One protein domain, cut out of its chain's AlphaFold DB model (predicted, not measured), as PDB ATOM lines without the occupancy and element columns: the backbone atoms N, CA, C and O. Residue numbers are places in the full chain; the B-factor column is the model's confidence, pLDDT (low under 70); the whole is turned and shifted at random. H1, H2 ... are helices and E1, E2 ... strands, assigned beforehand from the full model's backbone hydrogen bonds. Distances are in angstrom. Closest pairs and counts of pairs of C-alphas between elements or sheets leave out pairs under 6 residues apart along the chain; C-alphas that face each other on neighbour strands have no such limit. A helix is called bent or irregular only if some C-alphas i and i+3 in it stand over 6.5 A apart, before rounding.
ATOM      1  N   GLN A  30      38.839 -12.941 -23.087       84.25
ATOM      2  CA  GLN A  30      38.903 -12.962 -24.544       84.25
ATOM      3  C   GLN A  30      37.481 -12.857 -25.132       84.25
ATOM      4  O   GLN A  30      36.645 -13.710 -24.808       84.25
ATOM      5  N   PRO A  31      37.199 -11.827 -25.953       86.50
ATOM      6  CA  PRO A  31      35.912 -11.675 -26.615       86.50
ATOM      7  C   PRO A  31      35.560 -12.900 -27.456       86.50
ATOM      8  O   PRO A  31      36.421 -13.487 -28.113       86.50
ATOM      9  N   ARG A  32      34.286 -13.286 -27.448       90.94
ATOM     10  CA  ARG A  32      33.799 -14.519 -28.090       90.94
ATOM     11  C   ARG A  32      33.214 -14.298 -29.479       90.94
ATOM     12  O   ARG A  32      33.050 -15.252 -30.231       90.94
ATOM     13  N   ASN A  33      32.830 -13.067 -29.792       96.12
ATOM     14  CA  ASN A  33      32.175 -12.687 -31.038       96.12
ATOM     15  C   ASN A  33      32.483 -11.217 -31.368       96.12
ATOM     16  O   ASN A  33      33.056 -10.487 -30.556       96.12
ATOM     17  N   PHE A  34      32.071 -10.765 -32.550       97.94
ATOM     18  CA  PHE A  34      32.318  -9.395 -32.996       97.94
ATOM     19  C   PHE A  34      31.590  -8.318 -32.185       97.94
ATOM     20  O   PHE A  34      32.064  -7.184 -32.129       97.94
ATOM     21  N   ASP A  35      30.490  -8.668 -31.515       96.12
ATOM     22  CA  ASP A  35      29.768  -7.771 -30.611       96.12
ATOM     23  C   ASP A  35      30.638  -7.367 -29.408       96.12
ATOM     24  O   ASP A  35      30.782  -6.179 -29.111       96.12
ATOM     25  N   GLU A  36      31.277  -8.354 -28.771       96.38
ATOM     26  CA  GLU A  36      32.196  -8.163 -27.644       96.38
ATOM     27  C   GLU A  36      33.532  -7.540 -28.086       96.38
ATOM     28  O   GLU A  36      34.078  -6.696 -27.376       96.38
ATOM     29  N   ILE A  37      34.049  -7.906 -29.270       97.25
ATOM     30  CA  ILE A  37      35.271  -7.304 -29.841       97.25
ATOM     31  C   ILE A  37      35.072  -5.801 -30.046       97.25
ATOM     32  O   ILE A  37      35.935  -5.004 -29.672       97.25
ATOM     33  N   PHE A  38      33.939  -5.405 -30.634       98.44
ATOM     34  CA  PHE A  38      33.646  -3.999 -30.880       98.44
ATOM     35  C   PHE A  38      33.436  -3.218 -29.582       98.44
ATOM     36  O   PHE A  38      33.952  -2.108 -29.474       98.44
ATOM     37  N   ASP A  39      32.747  -3.789 -28.586       97.12
ATOM     38  CA  ASP A  39      32.632  -3.154 -27.267       97.12
ATOM     39  C   ASP A  39      34.008  -2.923 -26.645       97.12
ATOM     40  O   ASP A  39      34.326  -1.796 -26.264       97.12
ATOM     41  N   ALA A  40      34.852  -3.955 -26.595       96.94
ATOM     42  CA  ALA A  40      36.193  -3.851 -26.031       96.94
ATOM     43  C   ALA A  40      37.036  -2.785 -26.751       96.94
ATOM     44  O   ALA A  40      37.676  -1.957 -26.102       96.94
ATOM     45  N   PHE A  41      36.989  -2.748 -28.086       98.06
ATOM     46  CA  PHE A  41      37.652  -1.709 -28.874       98.06
ATOM     47  C   PHE A  41      37.107  -0.311 -28.552       98.06
ATOM     48  O   PHE A  41      37.878   0.609 -28.275       98.06
ATOM     49  N   TRP A  42      35.786  -0.134 -28.559       98.19
ATOM     50  CA  TRP A  42      35.157   1.169 -28.373       98.19
ATOM     51  C   TRP A  42      35.386   1.740 -26.966       98.19
ATOM     52  O   TRP A  42      35.721   2.923 -26.824       98.19
ATOM     53  N   TYR A  43      35.250   0.912 -25.925       96.19
ATOM     54  CA  TYR A  43      35.534   1.300 -24.541       96.19
ATOM     55  C   TYR A  43      37.031   1.515 -24.303       96.19
ATOM     56  O   TYR A  43      37.408   2.468 -23.614       96.19
ATOM     57  N   GLY A  44      37.886   0.691 -24.918       96.19
ATOM     58  CA  GLY A  44      39.336   0.870 -24.894       96.19
ATOM     59  C   GLY A  44      39.741   2.227 -25.461       96.19
ATOM     60  O   GLY A  44      40.364   3.023 -24.763       96.19
ATOM     61  N   MET A  45      39.259   2.574 -26.653       97.88
ATOM     62  CA  MET A  45      39.469   3.892 -27.258       97.88
ATOM     63  C   MET A  45      38.938   5.037 -26.385       97.88
ATOM     64  O   MET A  45      39.637   6.026 -26.161       97.88
ATOM     65  N   SER A  46      37.729   4.905 -25.834       96.19
ATOM     66  CA  SER A  46      37.129   5.932 -24.965       96.19
ATOM     67  C   SER A  46      38.029   6.268 -23.766       96.19
ATOM     68  O   SER A  46      38.236   7.438 -23.425       96.19
ATOM     69  N   SER A  47      38.616   5.239 -23.158       94.75
ATOM     70  CA  SER A  47      39.412   5.350 -21.936       94.75
ATOM     71  C   SER A  47      40.904   5.588 -22.169       94.75
ATOM     72  O   SER A  47      41.534   6.184 -21.301       94.75
ATOM     73  N   HIS A  48      41.461   5.202 -23.320       96.25
ATOM     74  CA  HIS A  48      42.910   5.240 -23.559       96.25
ATOM     75  C   HIS A  48      43.353   6.275 -24.596       96.25
ATOM     76  O   HIS A  48      44.519   6.664 -24.596       96.25
ATOM     77  N   TYR A  49      42.455   6.774 -25.449       97.94
ATOM     78  CA  TYR A  49      42.803   7.806 -26.426       97.94
ATOM     79  C   TYR A  49      42.890   9.187 -25.756       97.94
ATOM     80  O   TYR A  49      41.977   9.605 -25.026       97.94
ATOM     81  N   ILE A  50      44.009   9.888 -25.969       97.94
ATOM     82  CA  ILE A  50      44.351  11.131 -25.255       97.94
ATOM     83  C   ILE A  50      43.771  12.397 -25.908       97.94
ATOM     84  O   ILE A  50      43.675  13.426 -25.242       97.94
ATOM     85  N   TYR A  51      43.318  12.330 -27.162       98.00
ATOM     86  CA  TYR A  51      42.988  13.517 -27.963       98.00
ATOM     87  C   TYR A  51      41.491  13.827 -28.113       98.00
ATOM     88  O   TYR A  51      41.143  14.677 -28.922       98.00
ATOM     89  N   TRP A  52      40.590  13.197 -27.350       97.38
ATOM     90  CA  TRP A  52      39.137  13.420 -27.494       97.38
ATOM     91  C   TRP A  52      38.661  14.874 -27.358       97.38
ATOM     92  O   TRP A  52      37.575  15.184 -27.833       97.38
ATOM     93  N   ASP A  53      39.420  15.767 -26.720       95.69
ATOM     94  CA  ASP A  53      39.059  17.186 -26.631       95.69
ATOM     95  C   ASP A  53      39.431  18.020 -27.864       95.69
ATOM     96  O   ASP A  53      38.989  19.164 -27.972       95.69
ATOM     97  N   ILE A  54      40.232  17.473 -28.780       95.88
ATOM     98  CA  ILE A  54      40.664  18.157 -30.008       95.88
ATOM     99  C   ILE A  54      40.388  17.353 -31.285       95.88
ATOM    100  O   ILE A  54      40.326  17.931 -32.368       95.88
ATOM    101  N   ASP A  55      40.212  16.036 -31.176       96.06
ATOM    102  CA  ASP A  55      39.782  15.191 -32.281       96.06
ATOM    103  C   ASP A  55      38.310  15.471 -32.614       96.06
ATOM    104  O   ASP A  55      37.469  15.641 -31.733       96.06
ATOM    105  N   THR A  56      37.995  15.529 -33.905       94.56
ATOM    106  CA  THR A  56      36.651  15.894 -34.388       94.56
ATOM    107  C   THR A  56      35.713  14.696 -34.537       94.56
ATOM    108  O   THR A  56      34.547  14.859 -34.900       94.56
ATOM    109  N   THR A  57      36.196  13.483 -34.265       95.75
ATOM    110  CA  THR A  57      35.417  12.249 -34.388       95.75
ATOM    111  C   THR A  57      34.341  12.165 -33.302       95.75
ATOM    112  O   THR A  57      34.645  12.084 -32.113       95.75
ATOM    113  N   ASP A  58      33.065  12.092 -33.699       95.75
ATOM    114  CA  ASP A  58      31.958  11.820 -32.771       95.75
ATOM    115  C   ASP A  58      31.966  10.343 -32.344       95.75
ATOM    116  O   ASP A  58      31.336   9.472 -32.956       95.75
ATOM    117  N   TRP A  59      32.709  10.054 -31.277       96.50
ATOM    118  CA  TRP A  59      32.897   8.689 -30.794       96.50
ATOM    119  C   TRP A  59      31.597   8.039 -30.298       96.50
ATOM    120  O   TRP A  59      31.413   6.828 -30.436       96.50
ATOM    121  N   ALA A  60      30.647   8.821 -29.778       95.38
ATOM    122  CA  ALA A  60      29.343   8.301 -29.373       95.38
ATOM    123  C   ALA A  60      28.512   7.860 -30.590       95.38
ATOM    124  O   ALA A  60      27.821   6.836 -30.547       95.38
ATOM    125  N   MET A  61      28.600   8.597 -31.700       97.44
ATOM    126  CA  MET A  61      27.971   8.219 -32.964       97.44
ATOM    127  C   MET A  61      28.631   6.988 -33.592       97.44
ATOM    128  O   MET A  61      27.912   6.154 -34.148       97.44
ATOM    129  N   ILE A  62      29.952   6.820 -33.448       98.00
ATOM    130  CA  ILE A  62      30.653   5.594 -33.865       98.00
ATOM    131  C   ILE A  62      30.007   4.360 -33.232       98.00
ATOM    132  O   ILE A  62      29.695   3.414 -33.956       98.00
ATOM    133  N   TYR A  63      29.725   4.383 -31.925       97.81
ATOM    134  CA  TYR A  63      29.065   3.256 -31.260       97.81
ATOM    135  C   TYR A  63      27.717   2.935 -31.909       97.81
ATOM    136  O   TYR A  63      27.479   1.812 -32.349       97.81
ATOM    137  N   LYS A  64      26.850   3.948 -32.038       98.25
ATOM    138  CA  LYS A  64      25.497   3.792 -32.595       98.25
ATOM    139  C   LYS A  64      25.511   3.271 -34.034       98.25
ATOM    140  O   LYS A  64      24.647   2.476 -34.393       98.25
ATOM    141  N   LYS A  65      26.471   3.720 -34.851       98.44
ATOM    142  CA  LYS A  65      26.587   3.331 -36.262       98.44
ATOM    143  C   LYS A  65      27.151   1.918 -36.421       98.44
ATOM    144  O   LYS A  65      26.591   1.138 -37.186       98.44
ATOM    145  N   TYR A  66      28.243   1.586 -35.731       98.56
ATOM    146  CA  TYR A  66      29.004   0.362 -36.008       98.56
ATOM    147  C   TYR A  66      28.623  -0.833 -35.135       98.56
ATOM    148  O   TYR A  66      28.723  -1.958 -35.618       98.56
ATOM    149  N   LYS A  67      28.094  -0.631 -33.920       98.25
ATOM    150  CA  LYS A  67      27.621  -1.728 -33.054       98.25
ATOM    151  C   LYS A  67      26.706  -2.731 -33.783       98.25
ATOM    152  O   LYS A  67      27.049  -3.913 -33.812       98.25
ATOM    153  N   PRO A  68      25.607  -2.317 -34.452       98.50
ATOM    154  CA  PRO A  68      24.734  -3.262 -35.155       98.50
ATOM    155  C   PRO A  68      25.373  -3.900 -36.396       98.50
ATOM    156  O   PRO A  68      24.861  -4.908 -36.880       98.50
ATOM    157  N   LEU A  69      26.450  -3.324 -36.944       98.62
ATOM    158  CA  LEU A  69      27.187  -3.913 -38.066       98.62
ATOM    159  C   LEU A  69      28.079  -5.056 -37.580       98.62
ATOM    160  O   LEU A  69      28.027  -6.136 -38.157       98.62
ATOM    161  N   PHE A  70      28.820  -4.851 -36.486       98.62
ATOM    162  CA  PHE A  70      29.646  -5.892 -35.868       98.62
ATOM    163  C   PHE A  70      28.808  -7.058 -35.327       98.62
ATOM    164  O   PHE A  70      29.204  -8.207 -35.478       98.62
ATOM    165  N   GLN A  71      27.610  -6.798 -34.794       98.31
ATOM    166  CA  GLN A  71      26.681  -7.843 -34.329       98.31
ATOM    167  C   GLN A  71      26.258  -8.853 -35.403       98.31
ATOM    168  O   GLN A  71      25.798  -9.942 -35.066       98.31
ATOM    169  N   ARG A  72      26.363  -8.490 -36.685       98.12
ATOM    170  CA  ARG A  72      25.977  -9.355 -37.810       98.12
ATOM    171  C   ARG A  72      27.128 -10.202 -38.344       98.12
ATOM    172  O   ARG A  72      26.877 -11.042 -39.200       98.12
ATOM    173  N   LEU A  73      28.353  -9.947 -37.892       98.31
ATOM    174  CA  LEU A  73      29.550 -10.634 -38.355       98.31
ATOM    175  C   LEU A  73      29.759 -11.939 -37.575       98.31
ATOM    176  O   LEU A  73      29.526 -11.991 -36.364       98.31
ATOM    177  N   ASP A  74      30.272 -12.969 -38.247       97.12
ATOM    178  CA  ASP A  74      30.692 -14.234 -37.637       97.12
ATOM    179  C   ASP A  74      32.222 -14.339 -37.581       97.12
ATOM    180  O   ASP A  74      32.905 -14.296 -38.603       97.12
ATOM    181  N   VAL A  75      32.773 -14.528 -36.379       95.00
ATOM    182  CA  VAL A  75      34.224 -14.668 -36.142       95.00
ATOM    183  C   VAL A  75      34.847 -15.874 -36.848       95.00
ATOM    184  O   VAL A  75      36.048 -15.875 -37.099       95.00
ATOM    185  N   ASN A  76      34.053 -16.882 -37.215       94.25
ATOM    186  CA  ASN A  76      34.532 -18.049 -37.962       94.25
ATOM    187  C   ASN A  76      34.479 -17.845 -39.485       94.25
ATOM    188  O   ASN A  76      34.981 -18.681 -40.241       94.25
ATOM    189  N   ASN A  77      33.874 -16.750 -39.954       97.06
ATOM    190  CA  ASN A  77      33.764 -16.427 -41.365       97.06
ATOM    191  C   ASN A  77      34.890 -15.475 -41.786       97.06
ATOM    192  O   ASN A  77      34.953 -14.318 -41.382       97.06
ATOM    193  N   LYS A  78      35.763 -15.946 -42.680       95.75
ATOM    194  CA  LYS A  78      36.914 -15.175 -43.170       95.75
ATOM    195  C   LYS A  78      36.537 -13.829 -43.809       95.75
ATOM    196  O   LYS A  78      37.278 -12.859 -43.655       95.75
ATOM    197  N   ASN A  79      35.421 -13.760 -44.535       97.75
ATOM    198  CA  ASN A  79      34.987 -12.513 -45.170       97.75
ATOM    199  C   ASN A  79      34.540 -11.498 -44.117       97.75
ATOM    200  O   ASN A  79      34.887 -10.325 -44.219       97.75
ATOM    201  N   ASP A  80      33.847 -11.959 -43.077       98.38
ATOM    202  CA  ASP A  80      33.400 -11.114 -41.970       98.38
ATOM    203  C   ASP A  80      34.582 -10.619 -41.128       98.38
ATOM    204  O   ASP A  80      34.623  -9.451 -40.736       98.38
ATOM    205  N   VAL A  81      35.603 -11.460 -40.933       98.06
ATOM    206  CA  VAL A  81      36.871 -11.051 -40.315       98.06
ATOM    207  C   VAL A  81      37.540  -9.936 -41.119       98.06
ATOM    208  O   VAL A  81      37.890  -8.907 -40.545       98.06
ATOM    209  N   SER A  82      37.648 -10.068 -42.444       97.94
ATOM    210  CA  SER A  82      38.165  -8.985 -43.293       97.94
ATOM    211  C   SER A  82      37.301  -7.721 -43.204       97.94
ATOM    212  O   SER A  82      37.826  -6.618 -43.051       97.94
ATOM    213  N   GLN A  83      35.976  -7.875 -43.236       98.62
ATOM    214  CA  GLN A  83      35.025  -6.765 -43.177       98.62
ATOM    215  C   GLN A  83      35.121  -5.983 -41.862       98.62
ATOM    216  O   GLN A  83      34.991  -4.758 -41.858       98.62
ATOM    217  N   SER A  84      35.369  -6.667 -40.744       98.44
ATOM    218  CA  SER A  84      35.563  -6.017 -39.447       98.44
ATOM    219  C   SER A  84      36.816  -5.129 -39.426       98.44
ATOM    220  O   SER A  84      36.769  -4.020 -38.889       98.44
ATOM    221  N   ALA A  85      37.906  -5.549 -40.082       98.38
ATOM    222  CA  ALA A  85      39.109  -4.737 -40.228       98.38
ATOM    223  C   ALA A  85      38.846  -3.502 -41.105       98.38
ATOM    224  O   ALA A  85      39.311  -2.407 -40.784       98.38
ATOM    225  N   ASP A  86      38.043  -3.641 -42.162       98.44
ATOM    226  CA  ASP A  86      37.625  -2.510 -42.994       98.44
ATOM    227  C   ASP A  86      36.755  -1.511 -42.217       98.44
ATOM    228  O   ASP A  86      36.959  -0.301 -42.338       98.44
ATOM    229  N   TYR A  87      35.850  -1.987 -41.355       98.75
ATOM    230  CA  TYR A  87      35.101  -1.110 -40.453       98.75
ATOM    231  C   TYR A  87      36.019  -0.377 -39.477       98.75
ATOM    232  O   TYR A  87      35.892   0.837 -39.332       98.75
ATOM    233  N   LEU A  88      36.976  -1.066 -38.845       98.75
ATOM    234  CA  LEU A  88      37.952  -0.426 -37.954       98.75
ATOM    235  C   LEU A  88      38.793   0.627 -38.690       98.75
ATOM    236  O   LEU A  88      39.048   1.701 -38.140       98.75
ATOM    237  N   ARG A  89      39.170   0.370 -39.948       98.50
ATOM    238  CA  ARG A  89      39.871   1.344 -40.797       98.50
ATOM    239  C   ARG A  89      38.999   2.569 -41.071       98.50
ATOM    240  O   ARG A  89      39.479   3.692 -40.956       98.50
ATOM    241  N   GLU A  90      37.722   2.380 -41.400       98.31
ATOM    242  CA  GLU A  90      36.796   3.495 -41.638       98.31
ATOM    243  C   GLU A  90      36.550   4.321 -40.367       98.31
ATOM    244  O   GLU A  90      36.579   5.550 -40.432       98.31
ATOM    245  N   ILE A  91      36.361   3.659 -39.218       98.44
ATOM    246  CA  ILE A  91      36.155   4.299 -37.910       98.44
ATOM    247  C   ILE A  91      37.334   5.209 -37.553       98.44
ATOM    248  O   ILE A  91      37.135   6.315 -37.059       98.44
ATOM    249  N   THR A  92      38.561   4.747 -37.800       98.44
ATOM    250  CA  THR A  92      39.784   5.398 -37.303       98.44
ATOM    251  C   THR A  92      40.455   6.333 -38.309       98.44
ATOM    252  O   THR A  92      41.373   7.062 -37.942       98.44
ATOM    253  N   ARG A  93      39.990   6.381 -39.566       96.44
ATOM    254  CA  ARG A  93      40.627   7.141 -40.666       96.44
ATOM    255  C   ARG A  93      40.911   8.617 -40.353       96.44
ATOM    256  O   ARG A  93      41.855   9.192 -40.894       96.44
ATOM    257  N   GLY A  94      40.052   9.230 -39.538       95.19
ATOM    258  CA  GLY A  94      40.092  10.652 -39.199       95.19
ATOM    259  C   GLY A  94      40.891  10.984 -37.942       95.19
ATOM    260  O   GLY A  94      41.128  12.164 -37.710       95.19
ATOM    261  N   LEU A  95      41.319   9.977 -37.168       97.69
ATOM    262  CA  LEU A  95      41.991  10.205 -35.890       97.69
ATOM    263  C   LEU A  95      43.304  10.964 -36.090       97.69
ATOM    264  O   LEU A  95      44.116  10.597 -36.948       97.69
ATOM    265  N   ILE A  96      43.516  12.020 -35.310       97.00
ATOM    266  CA  ILE A  96      44.641  12.947 -35.519       97.00
ATOM    267  C   ILE A  96      45.993  12.376 -35.070       97.00
ATOM    268  O   ILE A  96      47.026  12.741 -35.626       97.00
ATOM    269  N   ASP A  97      45.964  11.454 -34.107       98.12
ATOM    270  CA  ASP A  97      47.138  10.800 -33.517       98.12
ATOM    271  C   ASP A  97      47.980  10.090 -34.586       98.12
ATOM    272  O   ASP A  97      47.530   9.160 -35.262       98.12
ATOM    273  N   SER A  98      49.218  10.546 -34.734       97.56
ATOM    274  CA  SER A  98      50.174  10.069 -35.725       97.56
ATOM    275  C   SER A  98      51.057   8.928 -35.232       97.56
ATOM    276  O   SER A  98      51.828   8.379 -36.022       97.56
ATOM    277  N   HIS A  99      50.883   8.506 -33.981       96.56
ATOM    278  CA  HIS A  99      51.320   7.216 -33.451       96.56
ATOM    279  C   HIS A  99      50.213   6.160 -33.459       96.56
ATOM    280  O   HIS A  99      50.499   4.998 -33.163       96.56
ATOM    281  N   PHE A 100      48.971   6.528 -33.796       98.31
ATOM    282  CA  PHE A 100      47.854   5.590 -33.760       98.31
ATOM    283  C   PHE A 100      48.045   4.433 -34.741       98.31
ATOM    284  O   PHE A 100      48.162   4.641 -35.953       98.31
ATOM    285  N   GLN A 101      47.993   3.206 -34.227       98.06
ATOM    286  CA  GLN A 101      48.012   1.990 -35.034       98.06
ATOM    287  C   GLN A 101      47.097   0.920 -34.446       98.06
ATOM    288  O   GLN A 101      47.031   0.752 -33.232       98.06
ATOM    289  N   ILE A 102      46.460   0.134 -35.311       98.62
ATOM    290  CA  ILE A 102      45.863  -1.153 -34.937       98.62
ATOM    291  C   ILE A 102      46.715  -2.251 -35.556       98.62
ATOM    292  O   ILE A 102      46.881  -2.285 -36.775       98.62
ATOM    293  N   VAL A 103      47.220  -3.156 -34.723       97.94
ATOM    294  CA  VAL A 103      47.920  -4.371 -35.144       97.94
ATOM    295  C   VAL A 103      47.044  -5.565 -34.794       97.94
ATOM    296  O   VAL A 103      46.670  -5.739 -33.634       97.94
ATOM    297  N   PHE A 104      46.700  -6.379 -35.789       97.25
ATOM    298  CA  PHE A 104      45.857  -7.552 -35.576       97.25
ATOM    299  C   PHE A 104      46.667  -8.746 -35.056       97.25
ATOM    300  O   PHE A 104      47.764  -9.036 -35.534       97.25
ATOM    301  N   GLU A 105      46.097  -9.438 -34.074       94.38
ATOM    302  CA  GLU A 105      46.574 -10.715 -33.527       94.38
ATOM    303  C   GLU A 105      45.807 -11.904 -34.112       94.38
ATOM    304  O   GLU A 105      46.283 -13.035 -34.053       94.38
ATOM    305  N   GLU A 106      44.627 -11.644 -34.679       93.25
ATOM    306  CA  GLU A 106      43.845 -12.634 -35.406       93.25
ATOM    307  C   GLU A 106      44.652 -13.176 -36.594       93.25
ATOM    308  O   GLU A 106      45.071 -12.432 -37.483       93.25
ATOM    309  N   ASN A 107      44.837 -14.496 -36.627       92.62
ATOM    310  CA  ASN A 107      45.637 -15.194 -37.631       92.62
ATOM    311  C   ASN A 107      45.161 -14.918 -39.063       92.62
ATOM    312  O   ASN A 107      45.984 -14.801 -39.972       92.62
ATOM    313  N   MET A 108      43.848 -14.790 -39.286       93.50
ATOM    314  CA  MET A 108      43.306 -14.467 -40.615       93.50
ATOM    315  C   MET A 108      43.679 -13.056 -41.102       93.50
ATOM    316  O   MET A 108      43.580 -12.785 -42.298       93.50
ATOM    317  N   LEU A 109      44.121 -12.180 -40.196       95.06
ATOM    318  CA  LEU A 109      44.573 -10.811 -40.452       95.06
ATOM    319  C   LEU A 109      46.081 -10.646 -40.198       95.06
ATOM    320  O   LEU A 109      46.560  -9.523 -40.045       95.06
ATOM    321  N   ALA A 110      46.847 -11.742 -40.155       91.12
ATOM    322  CA  ALA A 110      48.275 -11.697 -39.866       91.12
ATOM    323  C   ALA A 110      49.022 -10.729 -40.806       91.12
ATOM    324  O   ALA A 110      48.957 -10.837 -42.031       91.12
ATOM    325  N   GLY A 111      49.746  -9.775 -40.214       90.62
ATOM    326  CA  GLY A 111      50.493  -8.739 -40.935       90.62
ATOM    327  C   GLY A 111      49.663  -7.531 -41.382       90.62
ATOM    328  O   GLY A 111      50.248  -6.539 -41.819       90.62
ATOM    329  N   ALA A 112      48.333  -7.565 -41.248       95.00
ATOM    330  CA  ALA A 112      47.498  -6.395 -41.475       95.00
ATOM    331  C   ALA A 112      47.702  -5.371 -40.348       95.00
ATOM    332  O   ALA A 112      47.713  -5.709 -39.162       95.00
ATOM    333  N   ILE A 113      47.845  -4.105 -40.733       97.00
ATOM    334  CA  ILE A 113      47.961  -2.965 -39.823       97.00
ATOM    335  C   ILE A 113      47.031  -1.868 -40.339       97.00
ATOM    336  O   ILE A 113      46.900  -1.672 -41.549       97.00
ATOM    337  N   ILE A 114      46.374  -1.152 -39.430       98.56
ATOM    338  CA  ILE A 114      45.690   0.106 -39.742       98.56
ATOM    339  C   ILE A 114      46.548   1.231 -39.184       98.56
ATOM    340  O   ILE A 114      46.793   1.263 -37.980       98.56
ATOM    341  N   PHE A 115      46.995   2.144 -40.048       98.06
ATOM    342  CA  PHE A 115      47.823   3.285 -39.662       98.06
ATOM    343  C   PHE A 115      47.311   4.569 -40.346       98.06
ATOM    344  O   PHE A 115      47.819   4.959 -41.400       98.06
ATOM    345  N   PRO A 116      46.308   5.250 -39.758       97.75
ATOM    346  CA  PRO A 116      45.606   6.366 -40.389       97.75
ATOM    347  C   PRO A 116      46.520   7.516 -40.817       97.75
ATOM    348  O   PRO A 116      46.325   8.079 -41.892       97.75
ATOM    349  N   ALA A 117      47.537   7.859 -40.021       96.75
ATOM    350  CA  ALA A 117      48.474   8.920 -40.387       96.75
ATOM    351  C   ALA A 117      49.303   8.564 -41.631       96.75
ATOM    352  O   ALA A 117      49.432   9.397 -42.528       96.75
ATOM    353  N   ALA A 118      49.779   7.319 -41.746       95.88
ATOM    354  CA  ALA A 118      50.457   6.855 -42.955       95.88
ATOM    355  C   ALA A 118      49.514   6.847 -44.170       95.88
ATOM    356  O   ALA A 118      49.891   7.334 -45.237       95.88
ATOM    357  N   ASP A 119      48.267   6.394 -43.999       96.12
ATOM    358  CA  ASP A 119      47.249   6.403 -45.060       96.12
ATOM    359  C   ASP A 119      46.917   7.825 -45.547       96.12
ATOM    360  O   ASP A 119      46.634   8.025 -46.732       96.12
ATOM    361  N   ARG A 120      46.930   8.824 -44.650       94.50
ATOM    362  CA  ARG A 120      46.772  10.241 -45.012       94.50
ATOM    363  C   ARG A 120      47.985  10.750 -45.786       94.50
ATOM    364  O   ARG A 120      47.810  11.274 -46.882       94.50
ATOM    365  N   LYS A 121      49.197  10.524 -45.270       94.00
ATOM    366  CA  LYS A 121      50.456  10.959 -45.904       94.00
ATOM    367  C   LYS A 121      50.637  10.357 -47.301       94.00
ATOM    368  O   LYS A 121      51.148  11.037 -48.187       94.00
ATOM    369  N   ALA A 122      50.172   9.123 -47.515       94.88
ATOM    370  CA  ALA A 122      50.184   8.435 -48.808       94.88
ATOM    371  C   ALA A 122      49.283   9.072 -49.881       94.88
ATOM    372  O   ALA A 122      49.458   8.803 -51.067       94.88
ATOM    373  N   LYS A 123      48.316   9.907 -49.480       94.50
ATOM    374  CA  LYS A 123      47.374  10.593 -50.382       94.50
ATOM    375  C   LYS A 123      47.765  12.041 -50.678       94.50
ATOM    376  O   LYS A 123      47.090  12.688 -51.474       94.50
TER     377      LYS A 123
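Overview. This is residues 30 to 123 of the 384 residues of the protein "Peptidase S41-like protein" of Sphingobacterium detergens (UniProt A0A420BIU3). Three helices, H1, H2 and H3, lie side by side along the long axis as a small bundle, with their centres in a triangle and the chain folding back from each helix to the next. Alongside H3 runs a thin ribbon made of the strand E1 and the returning residues 113 to 114, and the short helix H4 is set steeply near the last residue of H3. The printed part has 94 residues with four named helices and one named strand, in the order H1, H2, H3, E1, H4, and its class is mostly helix. It is compact, with a radius of gyration of the C-alphas of 13.2 A, and its C-alphas span 37 by 28 by 21 A.

Arrangement. Begin with H1, residues 34 to 48, which with H3 is the longest helix. It touches H2, residues 59 to 70, at a shallow tilt of 17 degrees, opposite ways; look at Phe 34 and Phe 70, whose C-alphas are the closest pair at 5.3 A. These two form a helical hairpin. H2 and H3, residues 78 to 92, form a second one: they only just touch, with 3 pairs of C-alphas within 8 A, the closest being Phe 70 and Ser 84 at 6.9 A, and their shallow tilt is 9 degrees. H1 and H3 are close but not clearly touching, and run the same way at a shallow tilt of 24 degrees; their closest C-alphas, Phe 34 and Ser 84, are 8.0 A apart. E1, residues 101 to 104, and H3 are near each other, with 7 pairs of C-alphas within 10 A. E1 pairs with no named strand, but its residues 102 to 103 pair antiparallel with residues 113 to 114. H4, residues 116 to 121, is close to H3 but not clearly touching: the closest C-alphas, Thr 92 and Pro 116, are 6.7 A apart, at a steep tilt of 68 degrees, only just short of about perpendicular. H1 and H2 are both apart from E1 and H4. In H1, H3 and H4 every O i to N i+4 pair is within hydrogen-bond range; in H2 it is 6 of 8.

Along the chain. Find C-alpha 34 at (32.318, -9.395, -32.996); from there H1 runs 20.4 A to C-alpha 48. H3 starts at C-alpha 78, at (36.914, -15.175, -43.170), and covers 21.6 A. H2 measures 15.8 A and is irregular, but only just: C-alphas 65 and 68 are 6.9 A apart. E1 measures 9.8 A, and H4 runs 8.7 A to C-alpha 121 at (50.456, 10.959, -45.904).

Size, cuts and confidence. The two C-alphas farthest apart are those of Ile 54 and Asn 76, at 37.6 A. The printed part, residues 30 to 123, has no cut. The link from E1 to H4, 11 residues, is long; the other three are short. The mean pLDDT of the printed part is 96.5, and no printed residue is under 70.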